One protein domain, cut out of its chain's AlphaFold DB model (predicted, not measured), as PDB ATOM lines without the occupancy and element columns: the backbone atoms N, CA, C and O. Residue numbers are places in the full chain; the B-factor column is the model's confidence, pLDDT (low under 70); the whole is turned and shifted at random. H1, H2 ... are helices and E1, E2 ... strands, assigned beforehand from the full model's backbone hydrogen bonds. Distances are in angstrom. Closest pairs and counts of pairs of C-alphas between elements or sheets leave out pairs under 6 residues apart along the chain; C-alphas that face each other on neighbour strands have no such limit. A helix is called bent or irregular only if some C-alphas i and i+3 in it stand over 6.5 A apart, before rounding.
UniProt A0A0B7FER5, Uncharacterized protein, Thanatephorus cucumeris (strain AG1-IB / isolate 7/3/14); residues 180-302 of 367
ATOM      1  N   GLU A 180     -45.389  39.647 103.699       94.38
ATOM      2  CA  GLU A 180     -45.500  39.717 102.241       94.38
ATOM      3  C   GLU A 180     -44.765  38.571 101.537       94.38
ATOM      4  O   GLU A 180     -45.303  38.000 100.586       94.38
ATOM      5  N   ASP A 181     -43.552  38.221 101.983       94.00
ATOM      6  CA  ASP A 181     -42.795  37.095 101.423       94.00
ATOM      7  C   ASP A 181     -43.499  35.765 101.745       94.00
ATOM      8  O   ASP A 181     -43.637  34.912 100.867       94.00
ATOM      9  N   VAL A 182     -43.992  35.610 102.984       96.69
ATOM     10  CA  VAL A 182     -44.758  34.431 103.425       96.69
ATOM     11  C   VAL A 182     -46.022  34.272 102.583       96.69
ATOM     12  O   VAL A 182     -46.287  33.197 102.051       96.69
ATOM     13  N   GLU A 183     -46.781  35.350 102.406       97.06
ATOM     14  CA  GLU A 183     -48.002  35.347 101.603       97.06
ATOM     15  C   GLU A 183     -47.719  35.061 100.121       97.06
ATOM     16  O   GLU A 183     -48.452  34.313  99.476       97.06
ATOM     17  N   THR A 184     -46.628  35.612  99.582       97.00
ATOM     18  CA  THR A 184     -46.185  35.338  98.207       97.00
ATOM     19  C   THR A 184     -45.854  33.860  98.017       97.00
ATOM     20  O   THR A 184     -46.232  33.272  97.002       97.00
ATOM     21  N   LEU A 185     -45.183  33.243  98.992       97.06
ATOM     22  CA  LEU A 185     -44.860  31.821  98.959       97.06
ATOM     23  C   LEU A 185     -46.114  30.945  99.035       97.06
ATOM     24  O   LEU A 185     -46.267  30.030  98.225       97.06
ATOM     25  N   LEU A 186     -47.010  31.235  99.983       97.06
ATOM     26  CA  LEU A 186     -48.258  30.493 100.172       97.06
ATOM     27  C   LEU A 186     -49.109  30.509  98.900       97.06
ATOM     28  O   LEU A 186     -49.563  29.454  98.461       97.06
ATOM     29  N   LYS A 187     -49.237  31.680  98.260       96.94
ATOM     30  CA  LYS A 187     -49.867  31.842  96.939       96.94
ATOM     31  C   LYS A 187     -49.193  31.001  95.877       96.94
ATOM     32  O   LYS A 187     -49.851  30.281  95.132       96.94
ATOM     33  N   ARG A 188     -47.863  31.089  95.798       96.31
ATOM     34  CA  ARG A 188     -47.098  30.403  94.760       96.31
ATOM     35  C   ARG A 188     -47.269  28.888  94.840       96.31
ATOM     36  O   ARG A 188     -47.402  28.268  93.794       96.31
ATOM     37  N   LEU A 189     -47.276  28.310  96.038       96.06
ATOM     38  CA  LEU A 189     -47.396  26.861  96.237       96.06
ATOM     39  C   LEU A 189     -48.848  26.372  96.377       96.06
ATOM     40  O   LEU A 189     -49.071  25.172  96.516       96.06
ATOM     41  N   GLY A 190     -49.838  27.271  96.318       95.62
ATOM     42  CA  GLY A 190     -51.255  26.915  96.455       95.62
ATOM     43  C   GLY A 190     -51.641  26.470  97.869       95.62
ATOM     44  O   GLY A 190     -52.518  25.631  98.037       95.62
ATOM     45  N   TRP A 191     -50.967  26.997  98.892       96.12
ATOM     46  CA  TRP A 191     -51.151  26.614 100.298       96.12
ATOM     47  C   TRP A 191     -52.062  27.570 101.087       96.12
ATOM     48  O   TRP A 191     -52.283  27.358 102.278       96.12
ATOM     49  N   GLU A 192     -52.591  28.623 100.457       95.81
ATOM     50  CA  GLU A 192     -53.363  29.695 101.111       95.81
ATOM     51  C   GLU A 192     -54.545  29.169 101.936       95.81
ATOM     52  O   GLU A 192     -54.687  29.518 103.107       95.81
ATOM     53  N   ASP A 193     -55.343  28.265 101.363       94.75
ATOM     54  CA  ASP A 193     -56.554  27.732 101.998       94.75
ATOM     55  C   ASP A 193     -56.268  26.871 103.239       94.75
ATOM     56  O   ASP A 193     -57.171  26.560 104.024       94.75
ATOM     57  N   GLU A 194     -55.026  26.421 103.411       93.38
ATOM     58  CA  GLU A 194     -54.592  25.591 104.535       93.38
ATOM     59  C   GLU A 194     -53.619  26.308 105.472       93.38
ATOM     60  O   GLU A 194     -53.349  25.800 106.561       93.38
ATOM     61  N   ALA A 195     -53.136  27.490 105.082       94.75
ATOM     62  CA  ALA A 195     -52.055  28.208 105.744       94.75
ATOM     63  C   ALA A 195     -52.316  28.441 107.236       94.75
ATOM     64  O   ALA A 195     -51.415  28.269 108.058       94.75
ATOM     65  N   ASP A 196     -53.555  28.805 107.567       95.94
ATOM     66  CA  ASP A 196     -53.984  29.239 108.898       95.94
ATOM     67  C   ASP A 196     -54.805  28.174 109.646       95.94
ATOM     68  O   ASP A 196     -55.259  28.400 110.769       95.94
ATOM     69  N   LYS A 197     -54.989  26.988 109.049       94.69
ATOM     70  CA  LYS A 197     -55.664  25.874 109.720       94.69
ATOM     71  C   LYS A 197     -54.751  25.302 110.815       94.69
ATOM     72  O   LYS A 197     -53.567  25.081 110.553       94.69
ATOM     73  N   PRO A 198     -55.278  25.019 112.020       94.69
ATOM     74  CA  PRO A 198     -54.521  24.331 113.057       94.69
ATOM     75  C   PRO A 198     -54.056  22.949 112.587       94.69
ATOM     76  O   PRO A 198     -54.866  22.106 112.187       94.69
ATOM     77  N   ILE A 199     -52.751  22.714 112.662       94.12
ATOM     78  CA  ILE A 199     -52.105  21.458 112.292       94.12
ATOM     79  C   ILE A 199     -51.261  20.910 113.440       94.12
ATOM     80  O   ILE A 199     -50.756  21.639 114.298       94.12
ATOM     81  N   ARG A 200     -51.094  19.593 113.406       92.88
ATOM     82  CA  ARG A 200     -50.127  18.816 114.166       92.88
ATOM     83  C   ARG A 200     -48.991  18.420 113.231       92.88
ATOM     84  O   ARG A 200     -49.254  17.961 112.116       92.88
ATOM     85  N   ILE A 201     -47.751  18.563 113.693       91.44
ATOM     86  CA  ILE A 201     -46.574  18.063 112.980       91.44
ATOM     87  C   ILE A 201     -45.943  16.905 113.741       91.44
ATOM     88  O   ILE A 201     -45.797  16.942 114.956       91.44
ATOM     89  N   SER A 202     -45.579  15.857 113.025       90.06
ATOM     90  CA  SER A 202     -44.875  14.697 113.574       90.06
ATOM     91  C   SER A 202     -43.823  14.235 112.576       90.06
ATOM     92  O   SER A 202     -43.846  14.657 111.421       90.06
ATOM     93  N   LEU A 203     -42.879  13.410 113.010       90.31
ATOM     94  CA  LEU A 203     -41.881  12.845 112.110       90.31
ATOM     95  C   LEU A 203     -42.474  11.667 111.341       90.31
ATOM     96  O   LEU A 203     -43.269  10.899 111.880       90.31
ATOM     97  N   ASN A 204     -42.065  11.519 110.086       86.81
ATOM     98  CA  ASN A 204     -42.445  10.368 109.269       86.81
ATOM     99  C   ASN A 204     -41.565   9.127 109.539       86.81
ATOM    100  O   ASN A 204     -41.923   8.014 109.168       86.81
ATOM    101  N   SER A 205     -40.413   9.318 110.188       82.00
ATOM    102  CA  SER A 205     -39.468   8.269 110.584       82.00
ATOM    103  C   SER A 205     -38.939   8.555 111.990       82.00
ATOM    104  O   SER A 205     -38.629   9.704 112.312       82.00
ATOM    105  N   GLU A 206     -38.827   7.512 112.811       76.31
ATOM    106  CA  GLU A 206     -38.300   7.593 114.181       76.31
ATOM    107  C   GLU A 206     -36.783   7.850 114.225       76.31
ATOM    108  O   GLU A 206     -36.278   8.351 115.225       76.31
ATOM    109  N   ASP A 207     -36.066   7.582 113.127       77.88
ATOM    110  CA  ASP A 207     -34.608   7.760 113.033       77.88
ATOM    111  C   ASP A 207     -34.191   9.216 112.784       77.88
ATOM    112  O   ASP A 207     -33.004   9.548 112.746       77.88
ATOM    113  N   ARG A 208     -35.164  10.106 112.573       79.75
ATOM    114  CA  ARG A 208     -34.932  11.529 112.324       79.75
ATOM    115  C   ARG A 208     -35.340  12.354 113.537       79.75
ATOM    116  O   ARG A 208     -36.094  11.918 114.395       79.75
ATOM    117  N   SER A 209     -34.847  13.582 113.604       82.06
ATOM    118  CA  SER A 209     -35.236  14.550 114.629       82.06
ATOM    119  C   SER A 209     -35.916  15.750 113.992       82.06
ATOM    120  O   SER A 209     -35.552  16.154 112.889       82.06
ATOM    121  N   LEU A 210     -36.866  16.355 114.710       81.69
ATOM    122  CA  LEU A 210     -37.430  17.636 114.292       81.69
ATOM    123  C   LEU A 210     -36.324  18.705 114.234       81.69
ATOM    124  O   LEU A 210     -35.449  18.696 115.111       81.69
ATOM    125  N   PRO A 211     -36.373  19.623 113.249       79.94
ATOM    126  CA  PRO A 211     -35.455  20.753 113.192       79.94
ATOM    127  C   PRO A 211     -35.550  21.598 114.474       79.94
ATOM    128  O   PRO A 211     -36.594  21.642 115.138       79.94
ATOM    129  N   LEU A 212     -34.460  22.261 114.857       73.62
ATOM    130  CA  LEU A 212     -34.394  22.944 116.150       73.62
ATOM    131  C   LEU A 212     -35.418  24.088 116.216       73.62
ATOM    132  O   LEU A 212     -35.454  24.974 115.365       73.62
ATOM    133  N   GLY A 213     -36.233  24.094 117.272       74.31
ATOM    134  CA  GLY A 213     -37.253  25.119 117.496       74.31
ATOM    135  C   GLY A 213     -38.590  24.862 116.798       74.31
ATOM    136  O   GLY A 213     -39.534  25.593 117.091       74.31
ATOM    137  N   TYR A 214     -38.713  23.831 115.952       82.88
ATOM    138  CA  TYR A 214     -40.024  23.410 115.453       82.88
ATOM    139  C   TYR A 214     -40.934  22.982 116.620       82.88
ATOM    140  O   TYR A 214     -40.450  22.407 117.604       82.88
ATOM    141  N   PRO A 215     -42.252  23.237 116.528       83.56
ATOM    142  CA  PRO A 215     -43.192  22.799 117.548       83.56
ATOM    143  C   PRO A 215     -43.201  21.270 117.637       83.56
ATOM    144  O   PRO A 215     -43.183  20.569 116.629       83.56
ATOM    145  N   GLY A 216     -43.219  20.741 118.859       81.69
ATOM    146  CA  GLY A 216     -43.392  19.304 119.064       81.69
ATOM    147  C   GLY A 216     -44.773  18.828 118.592       81.69
ATOM    148  O   GLY A 216     -45.666  19.651 118.374       81.69
ATOM    149  N   PRO A 217     -44.996  17.506 118.511       82.62
ATOM    150  CA  PRO A 217     -46.281  16.950 118.084       82.62
ATOM    151  C   PRO A 217     -47.449  17.346 118.987       82.62
ATOM    152  O   PRO A 217     -48.597  17.282 118.563       82.62
ATOM    153  N   ASP A 218     -47.177  17.797 120.206       83.69
ATOM    154  CA  ASP A 218     -48.202  18.144 121.192       83.69
ATOM    155  C   ASP A 218     -48.468  19.655 121.264       83.69
ATOM    156  O   ASP A 218     -49.227  20.118 122.113       83.69
ATOM    157  N   ILE A 219     -47.859  20.430 120.360       85.62
ATOM    158  CA  ILE A 219     -48.047  21.876 120.253       85.62
ATOM    159  C   ILE A 219     -48.772  22.179 118.935       85.62
ATOM    160  O   ILE A 219     -48.207  21.932 117.866       85.62
ATOM    161  N   PRO A 220     -49.998  22.736 118.974       88.44
ATOM    162  CA  PRO A 220     -50.684  23.146 117.757       88.44
ATOM    163  C   PRO A 220     -49.907  24.271 117.072       88.44
ATOM    164  O   PRO A 220     -49.448  25.219 117.711       88.44
ATOM    165  N   THR A 221     -49.797  24.187 115.752       92.50
ATOM    166  CA  THR A 221     -49.188  25.233 114.924       92.50
ATOM    167  C   THR A 221     -49.997  25.438 113.645       92.50
ATOM    168  O   THR A 221     -51.046  24.824 113.460       92.50
ATOM    169  N   THR A 222     -49.532  26.315 112.764       95.38
ATOM    170  CA  THR A 222     -50.101  26.530 111.431       95.38
ATOM    171  C   THR A 222     -48.989  26.493 110.393       95.38
ATOM    172  O   THR A 222     -47.828  26.778 110.704       95.38
ATOM    173  N   LEU A 223     -49.322  26.175 109.143       95.81
ATOM    174  CA  LEU A 223     -48.341  26.191 108.058       95.81
ATOM    175  C   LEU A 223     -47.735  27.594 107.879       95.81
ATOM    176  O   LEU A 223     -46.524  27.724 107.696       95.81
ATOM    177  N   ARG A 224     -48.542  28.652 108.046       96.81
ATOM    178  CA  ARG A 224     -48.058  30.039 108.072       96.81
ATOM    179  C   ARG A 224     -47.037  30.260 109.182       96.81
ATOM    180  O   ARG A 224     -45.995  30.855 108.920       96.81
ATOM    181  N   SER A 225     -47.291  29.767 110.397       93.69
ATOM    182  CA  SER A 225     -46.344  29.893 111.513       93.69
ATOM    183  C   SER A 225     -45.032  29.160 111.231       93.69
ATOM    184  O   SER A 225     -43.971  29.696 111.545       93.69
ATOM    185  N   LEU A 226     -45.087  27.974 110.613       93.88
ATOM    186  CA  LEU A 226     -43.887  27.227 110.223       93.88
ATOM    187  C   LEU A 226     -43.009  28.030 109.264       93.88
ATOM    188  O   LEU A 226     -41.813  28.201 109.504       93.88
ATOM    189  N   ILE A 227     -43.620  28.587 108.222       95.12
ATOM    190  CA  ILE A 227     -42.910  29.398 107.232       95.12
ATOM    191  C   ILE A 227     -42.393  30.696 107.862       95.12
ATOM    192  O   ILE A 227     -41.259  31.092 107.620       95.12
ATOM    193  N   THR A 228     -43.201  31.350 108.695       92.94
ATOM    194  CA  THR A 228     -42.862  32.649 109.294       92.94
ATOM    195  C   THR A 228     -41.676  32.541 110.247       92.94
ATOM    196  O   THR A 228     -40.775  33.372 110.186       92.94
ATOM    197  N   LYS A 229     -41.652  31.511 111.103       89.25
ATOM    198  CA  LYS A 229     -40.723  31.440 112.243       89.25
ATOM    199  C   LYS A 229     -39.572  30.457 112.063       89.25
ATOM    200  O   LYS A 229     -38.578  30.564 112.776       89.25
ATOM    201  N   HIS A 230     -39.698  29.492 111.151       89.69
ATOM    202  CA  HIS A 230     -38.770  28.360 111.107       89.69
ATOM    203  C   HIS A 230     -38.135  28.089 109.738       89.69
ATOM    204  O   HIS A 230     -37.081  27.462 109.701       89.69
ATOM    205  N   ALA A 231     -38.693  28.594 108.634       92.38
ATOM    206  CA  ALA A 231     -38.179  28.355 107.281       92.38
ATOM    207  C   ALA A 231     -37.390  29.560 106.733       92.38
ATOM    208  O   ALA A 231     -37.944  30.642 106.588       92.38
ATOM    209  N   ASP A 232     -36.120  29.419 106.352       92.81
ATOM    210  CA  ASP A 232     -35.342  30.497 105.713       92.81
ATOM    211  C   ASP A 232     -35.615  30.571 104.198       92.81
ATOM    212  O   ASP A 232     -34.775  30.234 103.359       92.81
ATOM    213  N   ILE A 233     -36.811  31.048 103.838       94.44
ATOM    214  CA  ILE A 233     -37.296  31.177 102.447       94.44
ATOM    215  C   ILE A 233     -36.524  32.222 101.620       94.44
ATOM    216  O   ILE A 233     -36.661  32.307 100.397       94.44
ATOM    217  N   ASN A 234     -35.710  33.037 102.293       91.75
ATOM    218  CA  ASN A 234     -34.909  34.104 101.706       91.75
ATOM    219  C   ASN A 234     -33.419  33.738 101.583       91.75
ATOM    220  O   ASN A 234     -32.628  34.542 101.077       91.75
ATOM    221  N   SER A 235     -33.026  32.542 102.022       90.81
ATOM    222  CA  SER A 235     -31.670  32.029 101.855       90.81
ATOM    223  C   SER A 235     -31.360  31.690 100.392       90.81
ATOM    224  O   SER A 235     -32.253  31.556  99.551       90.81
ATOM    225  N   VAL A 236     -30.065  31.608 100.070       91.00
ATOM    226  CA  VAL A 236     -29.609  31.151  98.751       91.00
ATOM    227  C   VAL A 236     -29.825  29.634  98.678       91.00
ATOM    228  O   VAL A 236     -29.341  28.936  99.573       91.00
ATOM    229  N   PRO A 237     -30.532  29.119  97.655       91.75
ATOM    230  CA  PRO A 237     -30.801  27.694  97.542       91.75
ATOM    231  C   PRO A 237     -29.512  26.899  97.344       91.75
ATOM    232  O   PRO A 237     -28.638  27.294  96.570       91.75
ATOM    233  N   ARG A 238     -29.425  25.763  98.040       87.81
ATOM    234  CA  ARG A 238     -28.364  24.761  97.865       87.81
ATOM    235  C   ARG A 238     -28.710  23.804  96.722       87.81
ATOM    236  O   ARG A 238     -29.861  23.762  96.287       87.81
ATOM    237  N   LYS A 239     -27.739  22.994  96.291       88.62
ATOM    238  CA  LYS A 239     -27.949  21.916  95.307       88.62
ATOM    239  C   LYS A 239     -29.116  21.003  95.705       88.62
ATOM    240  O   LYS A 239     -30.009  20.793  94.897       88.62
ATOM    241  N   SER A 240     -29.179  20.586  96.973       88.62
ATOM    242  CA  SER A 240     -30.256  19.727  97.494       88.62
ATOM    243  C   SER A 240     -31.663  20.317  97.327       88.62
ATOM    244  O   SER A 240     -32.610  19.586  97.055       88.62
ATOM    245  N   PHE A 241     -31.818  21.643  97.433       93.94
ATOM    246  CA  PHE A 241     -33.097  22.310  97.169       93.94
ATOM    247  C   PHE A 241     -33.494  22.180  95.692       93.94
ATOM    248  O   PHE A 241     -34.649  21.897  95.390       93.94
ATOM    249  N   VAL A 242     -32.545  22.400  94.778       94.31
ATOM    250  CA  VAL A 242     -32.777  22.352  93.324       94.31
ATOM    251  C   VAL A 242     -33.104  20.930  92.877       94.31
ATOM    252  O   VAL A 242     -34.037  20.722  92.102       94.31
ATOM    253  N   GLU A 243     -32.385  19.956  93.427       92.25
ATOM    254  CA  GLU A 243     -32.629  18.533  93.222       92.25
ATOM    255  C   GLU A 243     -34.031  18.134  93.687       92.25
ATOM    256  O   GLU A 243     -34.807  17.606  92.889       92.25
ATOM    257  N   LEU A 244     -34.401  18.483  94.926       94.31
ATOM    258  CA  LEU A 244     -35.733  18.211  95.465       94.31
ATOM    259  C   LEU A 244     -36.833  18.880  94.628       94.31
ATOM    260  O   LEU A 244     -37.851  18.258  94.324       94.31
ATOM    261  N   LEU A 245     -36.622  20.130  94.206       96.12
ATOM    262  CA  LEU A 245     -37.576  20.866  93.380       96.12
ATOM    263  C   LEU A 245     -37.833  20.171  92.035       96.12
ATOM    264  O   LEU A 245     -38.965  20.187  91.549       96.12
ATOM    265  N   SER A 246     -36.817  19.519  91.457       95.38
ATOM    266  CA  SER A 246     -36.934  18.818  90.172       95.38
ATOM    267  C   SER A 246     -37.953  17.669  90.191       95.38
ATOM    268  O   SER A 246     -38.552  17.372  89.159       95.38
ATOM    269  N   TYR A 247     -38.210  17.060  91.355       94.94
ATOM    270  CA  TYR A 247     -39.225  16.012  91.516       94.94
ATOM    271  C   TYR A 247     -40.656  16.541  91.510       94.94
ATOM    272  O   TYR A 247     -41.587  15.803  91.196       94.94
ATOM    273  N   PHE A 248     -40.829  17.811  91.859       95.88
ATOM    274  CA  PHE A 248     -42.133  18.457  91.983       95.88
ATOM    275  C   PHE A 248     -42.455  19.373  90.803       95.88
ATOM    276  O   PHE A 248     -43.409  20.140  90.878       95.88
ATOM    277  N   THR A 249     -41.651  19.325  89.742       96.19
ATOM    278  CA  THR A 249     -41.746  20.201  88.572       96.19
ATOM    279  C   THR A 249     -42.345  19.431  87.395       96.19
ATOM    280  O   THR A 249     -41.816  18.397  86.986       96.19
ATOM    281  N   GLU A 250     -43.474  19.912  86.868       94.38
ATOM    282  CA  GLU A 250     -44.207  19.224  85.792       94.38
ATOM    283  C   GLU A 250     -43.702  19.573  84.382       94.38
ATOM    284  O   GLU A 250     -43.752  18.727  83.487       94.38
ATOM    285  N   ASP A 251     -43.227  20.804  84.149       97.38
ATOM    286  CA  ASP A 251     -42.737  21.211  82.828       97.38
ATOM    287  C   ASP A 251     -41.378  20.571  82.533       97.38
ATOM    288  O   ASP A 251     -40.411  20.736  83.275       97.38
ATOM    289  N   GLN A 252     -41.282  19.871  81.398       96.44
ATOM    290  CA  GLN A 252     -40.080  19.119  81.043       96.44
ATOM    291  C   GLN A 252     -38.832  20.005  80.929       96.44
ATOM    292  O   GLN A 252     -37.754  19.576  81.322       96.44
ATOM    293  N   LYS A 253     -38.953  21.236  80.416       96.75
ATOM    294  CA  LYS A 253     -37.788  22.121  80.248       96.75
ATOM    295  C   LYS A 253     -37.312  22.655  81.591       96.75
ATOM    296  O   LYS A 253     -36.107  22.760  81.804       96.75
ATOM    297  N   GLU A 254     -38.248  23.002  82.471       96.69
ATOM    298  CA  GLU A 254     -37.947  23.379  83.852       96.69
ATOM    299  C   GLU A 254     -37.250  22.222  84.585       96.69
ATOM    300  O   GLU A 254     -36.170  22.416  85.142       96.69
ATOM    301  N   THR A 255     -37.799  21.008  84.503       96.00
ATOM    302  CA  THR A 255     -37.234  19.806  85.132       96.00
ATOM    303  C   THR A 255     -35.855  19.452  84.587       96.00
ATOM    304  O   THR A 255     -34.939  19.203  85.372       96.00
ATOM    305  N   ASP A 256     -35.667  19.475  83.265       95.81
ATOM    306  CA  ASP A 256     -34.364  19.221  82.643       95.81
ATOM    307  C   ASP A 256     -33.331  20.252  83.100       95.81
ATOM    308  O   ASP A 256     -32.199  19.882  83.412       95.81
ATOM    309  N   LYS A 257     -33.721  21.530  83.224       95.94
ATOM    310  CA  LYS A 257     -32.809  22.577  83.696       95.94
ATOM    311  C   LYS A 257     -32.432  22.407  85.166       95.94
ATOM    312  O   LYS A 257     -31.265  22.581  85.515       95.94
ATOM    313  N   LEU A 258     -33.395  22.064  86.026       95.88
ATOM    314  CA  LEU A 258     -33.134  21.785  87.441       95.88
ATOM    315  C   LEU A 258     -32.205  20.574  87.604       95.88
ATOM    316  O   LEU A 258     -31.276  20.624  88.404       95.88
ATOM    317  N   ARG A 259     -32.403  19.516  86.811       94.00
ATOM    318  CA  ARG A 259     -31.528  18.333  86.822       94.00
ATOM    319  C   ARG A 259     -30.136  18.631  86.281       94.00
ATOM    320  O   ARG A 259     -29.162  18.167  86.863       94.00
ATOM    321  N   GLU A 260     -30.031  19.427  85.216       94.25
ATOM    322  CA  GLU A 260     -28.750  19.884  84.667       94.25
ATOM    323  C   GLU A 260     -27.921  20.589  85.746       94.25
ATOM    324  O   GLU A 260     -26.759  20.239  85.937       94.25
ATOM    325  N   PHE A 261     -28.527  21.494  86.523       93.19
ATOM    326  CA  PHE A 261     -27.855  22.177  87.635       93.19
ATOM    327  C   PHE A 261     -27.281  21.237  88.707       93.19
ATOM    328  O   PHE A 261     -26.350  21.625  89.411       93.19
ATOM    329  N   CYS A 262     -27.819  20.024  88.848       88.94
ATOM    330  CA  CYS A 262     -27.353  19.042  89.827       88.94
ATOM    331  C   CYS A 262     -26.243  18.120  89.293       88.94
ATOM    332  O   CYS A 262     -25.648  17.380  90.079       88.94
ATOM    333  N   THR A 263     -25.940  18.167  87.989       87.94
ATOM    334  CA  THR A 263     -24.822  17.422  87.382       87.94
ATOM    335  C   THR A 263     -23.473  18.044  87.731       87.94
ATOM    336  O   THR A 263     -23.398  19.223  88.069       87.94
ATOM    337  N   ALA A 264     -22.389  17.270  87.612       83.06
ATOM    338  CA  ALA A 264     -21.036  17.766  87.864       83.06
ATOM    339  C   ALA A 264     -20.662  18.935  86.933       83.06
ATOM    340  O   ALA A 264     -20.031  19.893  87.375       83.06
ATOM    341  N   GLU A 265     -21.082  18.875  85.666       85.50
ATOM    342  CA  GLU A 265     -20.861  19.922  84.668       85.50
ATOM    343  C   GLU A 265     -21.727  21.169  84.915       85.50
ATOM    344  O   GLU A 265     -21.313  22.278  84.584       85.50
ATOM    345  N   GLY A 266     -22.912  21.004  85.514       88.00
ATOM    346  CA  GLY A 266     -23.868  22.085  85.760       88.00
ATOM    347  C   GLY A 266     -23.681  22.850  87.074       88.00
ATOM    348  O   GLY A 266     -24.388  23.835  87.295       88.00
ATOM    349  N   LEU A 267     -22.746  22.451  87.946       85.44
ATOM    350  CA  LEU A 267     -22.530  23.121  89.239       85.44
ATOM    351  C   LEU A 267     -22.061  24.575  89.097       85.44
ATOM    352  O   LEU A 267     -22.483  25.430  89.878       85.44
ATOM    353  N   ASP A 268     -21.224  24.875  88.103       87.56
ATOM    354  CA  ASP A 268     -20.770  26.246  87.839       87.56
ATOM    355  C   ASP A 268     -21.936  27.130  87.367       87.56
ATOM    356  O   ASP A 268     -22.105  28.261  87.832       87.56
ATOM    357  N   ASP A 269     -22.798  26.580  86.512       91.19
ATOM    358  CA  ASP A 269     -24.031  27.224  86.061       91.19
ATOM    359  C   ASP A 269     -24.999  27.458  87.227       91.19
ATOM    360  O   ASP A 269     -25.586  28.539  87.345       91.19
ATOM    361  N   LEU A 270     -25.140  26.475  88.125       90.44
ATOM    362  CA  LEU A 270     -25.921  26.616  89.348       90.44
ATOM    363  C   LEU A 270     -25.342  27.719  90.239       90.44
ATOM    364  O   LEU A 270     -26.103  28.531  90.758       90.44
ATOM    365  N   PHE A 271     -24.019  27.793  90.398       87.81
ATOM    366  CA  PHE A 271     -23.351  28.825  91.191       87.81
ATOM    367  C   PHE A 271     -23.560  30.231  90.610       87.81
ATOM    368  O   PHE A 271     -23.854  31.181  91.351       87.81
ATOM    369  N   ASP A 272     -23.437  30.378  89.289       89.25
ATOM    370  CA  ASP A 272     -23.684  31.634  88.581       89.25
ATOM    371  C   ASP A 272     -25.159  32.042  88.648       89.25
ATOM    372  O   ASP A 272     -25.466  33.227  88.833       89.25
ATOM    373  N   TYR A 273     -26.063  31.061  88.572       90.75
ATOM    374  CA  TYR A 273     -27.482  31.248  88.805       90.75
ATOM    375  C   TYR A 273     -27.709  31.676  90.266       90.75
ATOM    376  O   TYR A 273     -28.120  32.807  90.483       90.75
ATOM    377  N   THR A 274     -27.420  30.880  91.291       90.75
ATOM    378  CA  THR A 274     -27.826  31.148  92.685       90.75
ATOM    379  C   THR A 274     -26.856  32.062  93.438       90.75
ATOM    380  O   THR A 274     -27.165  33.226  93.718       90.75
ATOM    381  N   THR A 275     -25.679  31.548  93.782       86.12
ATOM    382  CA  THR A 275     -24.748  32.115  94.760       86.12
ATOM    383  C   THR A 275     -24.173  33.446  94.305       86.12
ATOM    384  O   THR A 275     -24.178  34.425  95.060       86.12
ATOM    385  N   ARG A 276     -23.749  33.542  93.040       84.38
ATOM    386  CA  ARG A 276     -23.064  34.729  92.516       84.38
ATOM    387  C   ARG A 276     -23.946  35.969  92.459       84.38
ATOM    388  O   ARG A 276     -23.454  37.092  92.618       84.38
ATOM    389  N   VAL A 277     -25.241  35.790  92.219       85.69
ATOM    390  CA  VAL A 277     -26.224  36.885  92.222       85.69
ATOM    391  C   VAL A 277     -27.024  36.946  93.523       85.69
ATOM    392  O   VAL A 277     -27.804  37.883  93.695       85.69
ATOM    393  N   ARG A 278     -26.816  35.990  94.438       85.44
ATOM    394  CA  ARG A 278     -27.595  35.792  95.667       85.44
ATOM    395  C   ARG A 278     -29.097  35.749  95.369       85.44
ATOM    396  O   ARG A 278     -29.859  36.576  95.887       85.44
ATOM    397  N   ARG A 279     -29.494  34.852  94.461       89.94
ATOM    398  CA  ARG A 279     -30.908  34.528  94.207       89.94
ATOM    399  C   ARG A 279     -31.463  33.793  95.427       89.94
ATOM    400  O   ARG A 279     -30.760  32.958  95.989       89.94
ATOM    401  N   THR A 280     -32.671  34.139  95.859       93.25
ATOM    402  CA  THR A 280     -33.305  33.507  97.025       93.25
ATOM    403  C   THR A 280     -34.145  32.300  96.624       93.25
ATOM    404  O   THR A 280     -34.571  32.196  95.474       93.25
ATOM    405  N   ILE A 281     -34.424  31.408  97.575       95.81
ATOM    406  CA  ILE A 281     -35.348  30.284  97.372       95.81
ATOM    407  C   ILE A 281     -36.707  30.773  96.846       95.81
ATOM    408  O   ILE A 281     -37.196  30.253  95.844       95.81
ATOM    409  N   LEU A 282     -37.289  31.807  97.468       95.44
ATOM    410  CA  LEU A 282     -38.565  32.377  97.023       95.44
ATOM    411  C   LEU A 282     -38.520  32.842  95.556       95.44
ATOM    412  O   LEU A 282     -39.466  32.611  94.811       95.44
ATOM    413  N   GLU A 283     -37.421  33.456  95.111       94.50
ATOM    414  CA  GLU A 283     -37.267  33.868  93.710       94.50
ATOM    415  C   GLU A 283     -37.183  32.682  92.752       94.50
ATOM    416  O   GLU A 283     -37.784  32.741  91.682       94.50
ATOM    417  N   VAL A 284     -36.481  31.608  93.132       96.12
ATOM    418  CA  VAL A 284     -36.425  30.382  92.322       96.12
ATOM    419  C   VAL A 284     -37.822  29.779  92.184       96.12
ATOM    420  O   VAL A 284     -38.247  29.486  91.071       96.12
ATOM    421  N   LEU A 285     -38.586  29.688  93.275       96.19
ATOM    422  CA  LEU A 285     -39.965  29.195  93.225       96.19
ATOM    423  C   LEU A 285     -40.870  30.064  92.339       96.19
ATOM    424  O   LEU A 285     -41.748  29.537  91.662       96.19
ATOM    425  N   LEU A 286     -40.667  31.384  92.302       95.44
ATOM    426  CA  LEU A 286     -41.417  32.288  91.417       95.44
ATOM    427  C   LEU A 286     -41.018  32.169  89.930       95.44
ATOM    428  O   LEU A 286     -41.825  32.507  89.057       95.44
ATOM    429  N   GLU A 287     -39.794  31.717  89.642       94.81
ATOM    430  CA  GLU A 287     -39.261  31.526  88.287       94.81
ATOM    431  C   GLU A 287     -39.683  30.178  87.686       94.81
ATOM    432  O   GLU A 287     -40.229  30.161  86.584       94.81
ATOM    433  N   PHE A 288     -39.504  29.081  88.427       95.38
ATOM    434  CA  PHE A 288     -39.900  27.726  88.027       95.38
ATOM    435  C   PHE A 288     -41.361  27.490  88.382       95.38
ATOM    436  O   PHE A 288     -41.661  27.046  89.488       95.38
ATOM    437  N   ARG A 289     -42.286  27.874  87.498       94.75
ATOM    438  CA  ARG A 289     -43.721  28.002  87.822       94.75
ATOM    439  C   ARG A 289     -44.469  26.678  87.850       94.75
ATOM    440  O   ARG A 289     -45.523  26.614  88.477       94.75
ATOM    441  N   SER A 290     -43.943  25.655  87.186       95.62
ATOM    442  CA  SER A 290     -44.561  24.328  87.180       95.62
ATOM    443  C   SER A 290     -44.243  23.518  88.441       95.62
ATOM    444  O   SER A 290     -44.841  22.468  88.654       95.62
ATOM    445  N   ALA A 291     -43.342  24.012  89.299       95.50
ATOM    446  CA  ALA A 291     -43.024  23.369  90.564       95.50
ATOM    447  C   ALA A 291     -44.173  23.495  91.583       95.50
ATOM    448  O   ALA A 291     -44.561  24.614  91.940       95.50
ATOM    449  N   MET A 292     -44.679  22.363  92.077       94.94
ATOM    450  CA  MET A 292     -45.761  22.260  93.062       94.94
ATOM    451  C   MET A 292     -45.359  21.309  94.192       94.94
ATOM    452  O   MET A 292     -45.537  20.096  94.113       94.94
ATOM    453  N   VAL A 293     -44.790  21.872  95.258       95.50
ATOM    454  CA  VAL A 293     -44.256  21.083  96.374       95.50
ATOM    455  C   VAL A 293     -45.359  20.777  97.401       95.50
ATOM    456  O   VAL A 293     -46.088  21.695  97.789       95.50
ATOM    457  N   PRO A 294     -45.492  19.529  97.887       96.00
ATOM    458  CA  PRO A 294     -46.372  19.211  99.010       96.00
ATOM    459  C   PRO A 294     -45.883  19.854 100.314       96.00
ATOM    460  O   PRO A 294     -44.685  19.901 100.595       96.00
ATOM    461  N   LYS A 295     -46.815  20.325 101.147       95.25
ATOM    462  CA  LYS A 295     -46.525  21.023 102.417       95.25
ATOM    463  C   LYS A 295     -45.719  20.187 103.415       95.25
ATOM    464  O   LYS A 295     -45.009  20.742 104.247       95.25
ATOM    465  N   GLU A 296     -45.791  18.864 103.319       95.00
ATOM    466  CA  GLU A 296     -45.047  17.916 104.150       95.00
ATOM    467  C   GLU A 296     -43.525  18.052 103.970       95.00
ATOM    468  O   GLU A 296     -42.776  17.815 104.916       95.00
ATOM    469  N   TYR A 297     -43.070  18.531 102.805       95.06
ATOM    470  CA  TYR A 297     -41.657  18.785 102.508       95.06
ATOM    471  C   TYR A 297     -41.169  20.159 102.984       95.06
ATOM    472  O   TYR A 297     -40.045  20.538 102.678       95.06
ATOM    473  N   VAL A 298     -41.964  20.945 103.726       93.69
ATOM    474  CA  VAL A 298     -41.568  22.307 104.144       93.69
ATOM    475  C   VAL A 298     -40.214  22.337 104.871       93.69
ATOM    476  O   VAL A 298     -39.420  23.245 104.640       93.69
ATOM    477  N   ALA A 299     -39.922  21.337 105.708       91.69
ATOM    478  CA  ALA A 299     -38.655  21.244 106.437       91.69
ATOM    479  C   ALA A 299     -37.518  20.593 105.629       91.69
ATOM    480  O   ALA A 299     -36.354  20.768 105.977       91.69
ATOM    481  N   ASP A 300     -37.840  19.860 104.560       92.25
ATOM    482  CA  ASP A 300     -36.855  19.316 103.618       92.25
ATOM    483  C   ASP A 300     -36.432  20.377 102.588       92.25
ATOM    484  O   ASP A 300     -35.277  20.442 102.170       92.25
ATOM    485  N   LEU A 301     -37.381  21.228 102.191       92.62
ATOM    486  CA  LEU A 301     -37.212  22.236 101.154       92.62
ATOM    487  C   LEU A 301     -36.510  23.489 101.683       92.62
ATOM    488  O   LEU A 301     -35.603  24.014 101.036       92.62
ATOM    489  N   PHE A 302     -36.923  24.002 102.843       93.56
ATOM    490  CA  PHE A 302     -36.381  25.248 103.378       93.56
ATOM    491  C   PHE A 302     -35.372  24.977 104.497       93.56
ATOM    492  O   PHE A 302     -35.711  24.301 105.469       93.56
TER     493      PHE A 302
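Overview. This is residues 180 to 302 of the 367 residues of an uncharacterized protein of Thanatephorus cucumeris (strain AG1-IB / isolate 7/3/14) (UniProt A0A0B7FER5). Helices fill two halves of the long axis: H1, H2, H3 and H8 are in one half, with H8 nearest the middle of the whole, and the helical hairpin of H4 and H5, with H6 and H7, is in the other, where H7 packs on H1 across the join. E1 and the long unnamed stretch of residues 204 to 222 make the end beyond H3; H6 is at the other end. The printed part has 123 residues and is mostly helix, in the order H1, H2, E1, H3 to H8. It is compact, with a radius of gyration of the C-alphas of 15.1 A and spans of 46 by 32 by 25 A.

Along the chain. H1, residues 180 to 189, begins at C-alpha 180 (-45.500, 39.717, 102.241) and is 14.3 A long. H2 is residues 192 to 195, E1 199 to 203 with 13.4 A, H3 223 to 230, H4 239 to 247 with 13.3 A, H5 252 to 262 with 15.5 A, H6 267 to 273 and H7 281 to 287. H8, residues 295 to 301, ends at C-alpha 301 (-37.212, 22.236, 101.154); it is irregular, with C-alphas 296 and 299 7.6 A apart.

Arrangement. H1, the hub, touches H3 at a steep tilt of 51 degrees, closest at the C-alphas of Val 182 and Thr 228, 6.4 A. H1 touches H7, closest at C-alphas 185 and 282, 6.6 A. H4 and H5 form a helical hairpin, closest at C-alphas 246 and 255, 5.1 A. H5 and H6 touch only at the corner, closest at C-alphas 261 and 270, 5.1 A. H4 and H8 only just touch, with 3 pairs of C-alphas within 8 A, closest at Phe 241 and Leu 301, 5.7 A. E1 pairs with no named strand. O i to N i+4 pairs are within hydrogen-bond range throughout H1, H3, H6 and H7, but 4 of 5 in H4, 6 of 7 in H5 and 1 of 3 in H8, which has 2 of 4 O i to N i+3 pairs; H2 is too short for an i+4 pair.

Size, cuts and confidence. The farthest C-alphas, of Asp 218 and Glu 265, are 45.7 A apart. The printed part has no cut; the link from E1 to H3 is long. No printed residue is under 70 in pLDDT.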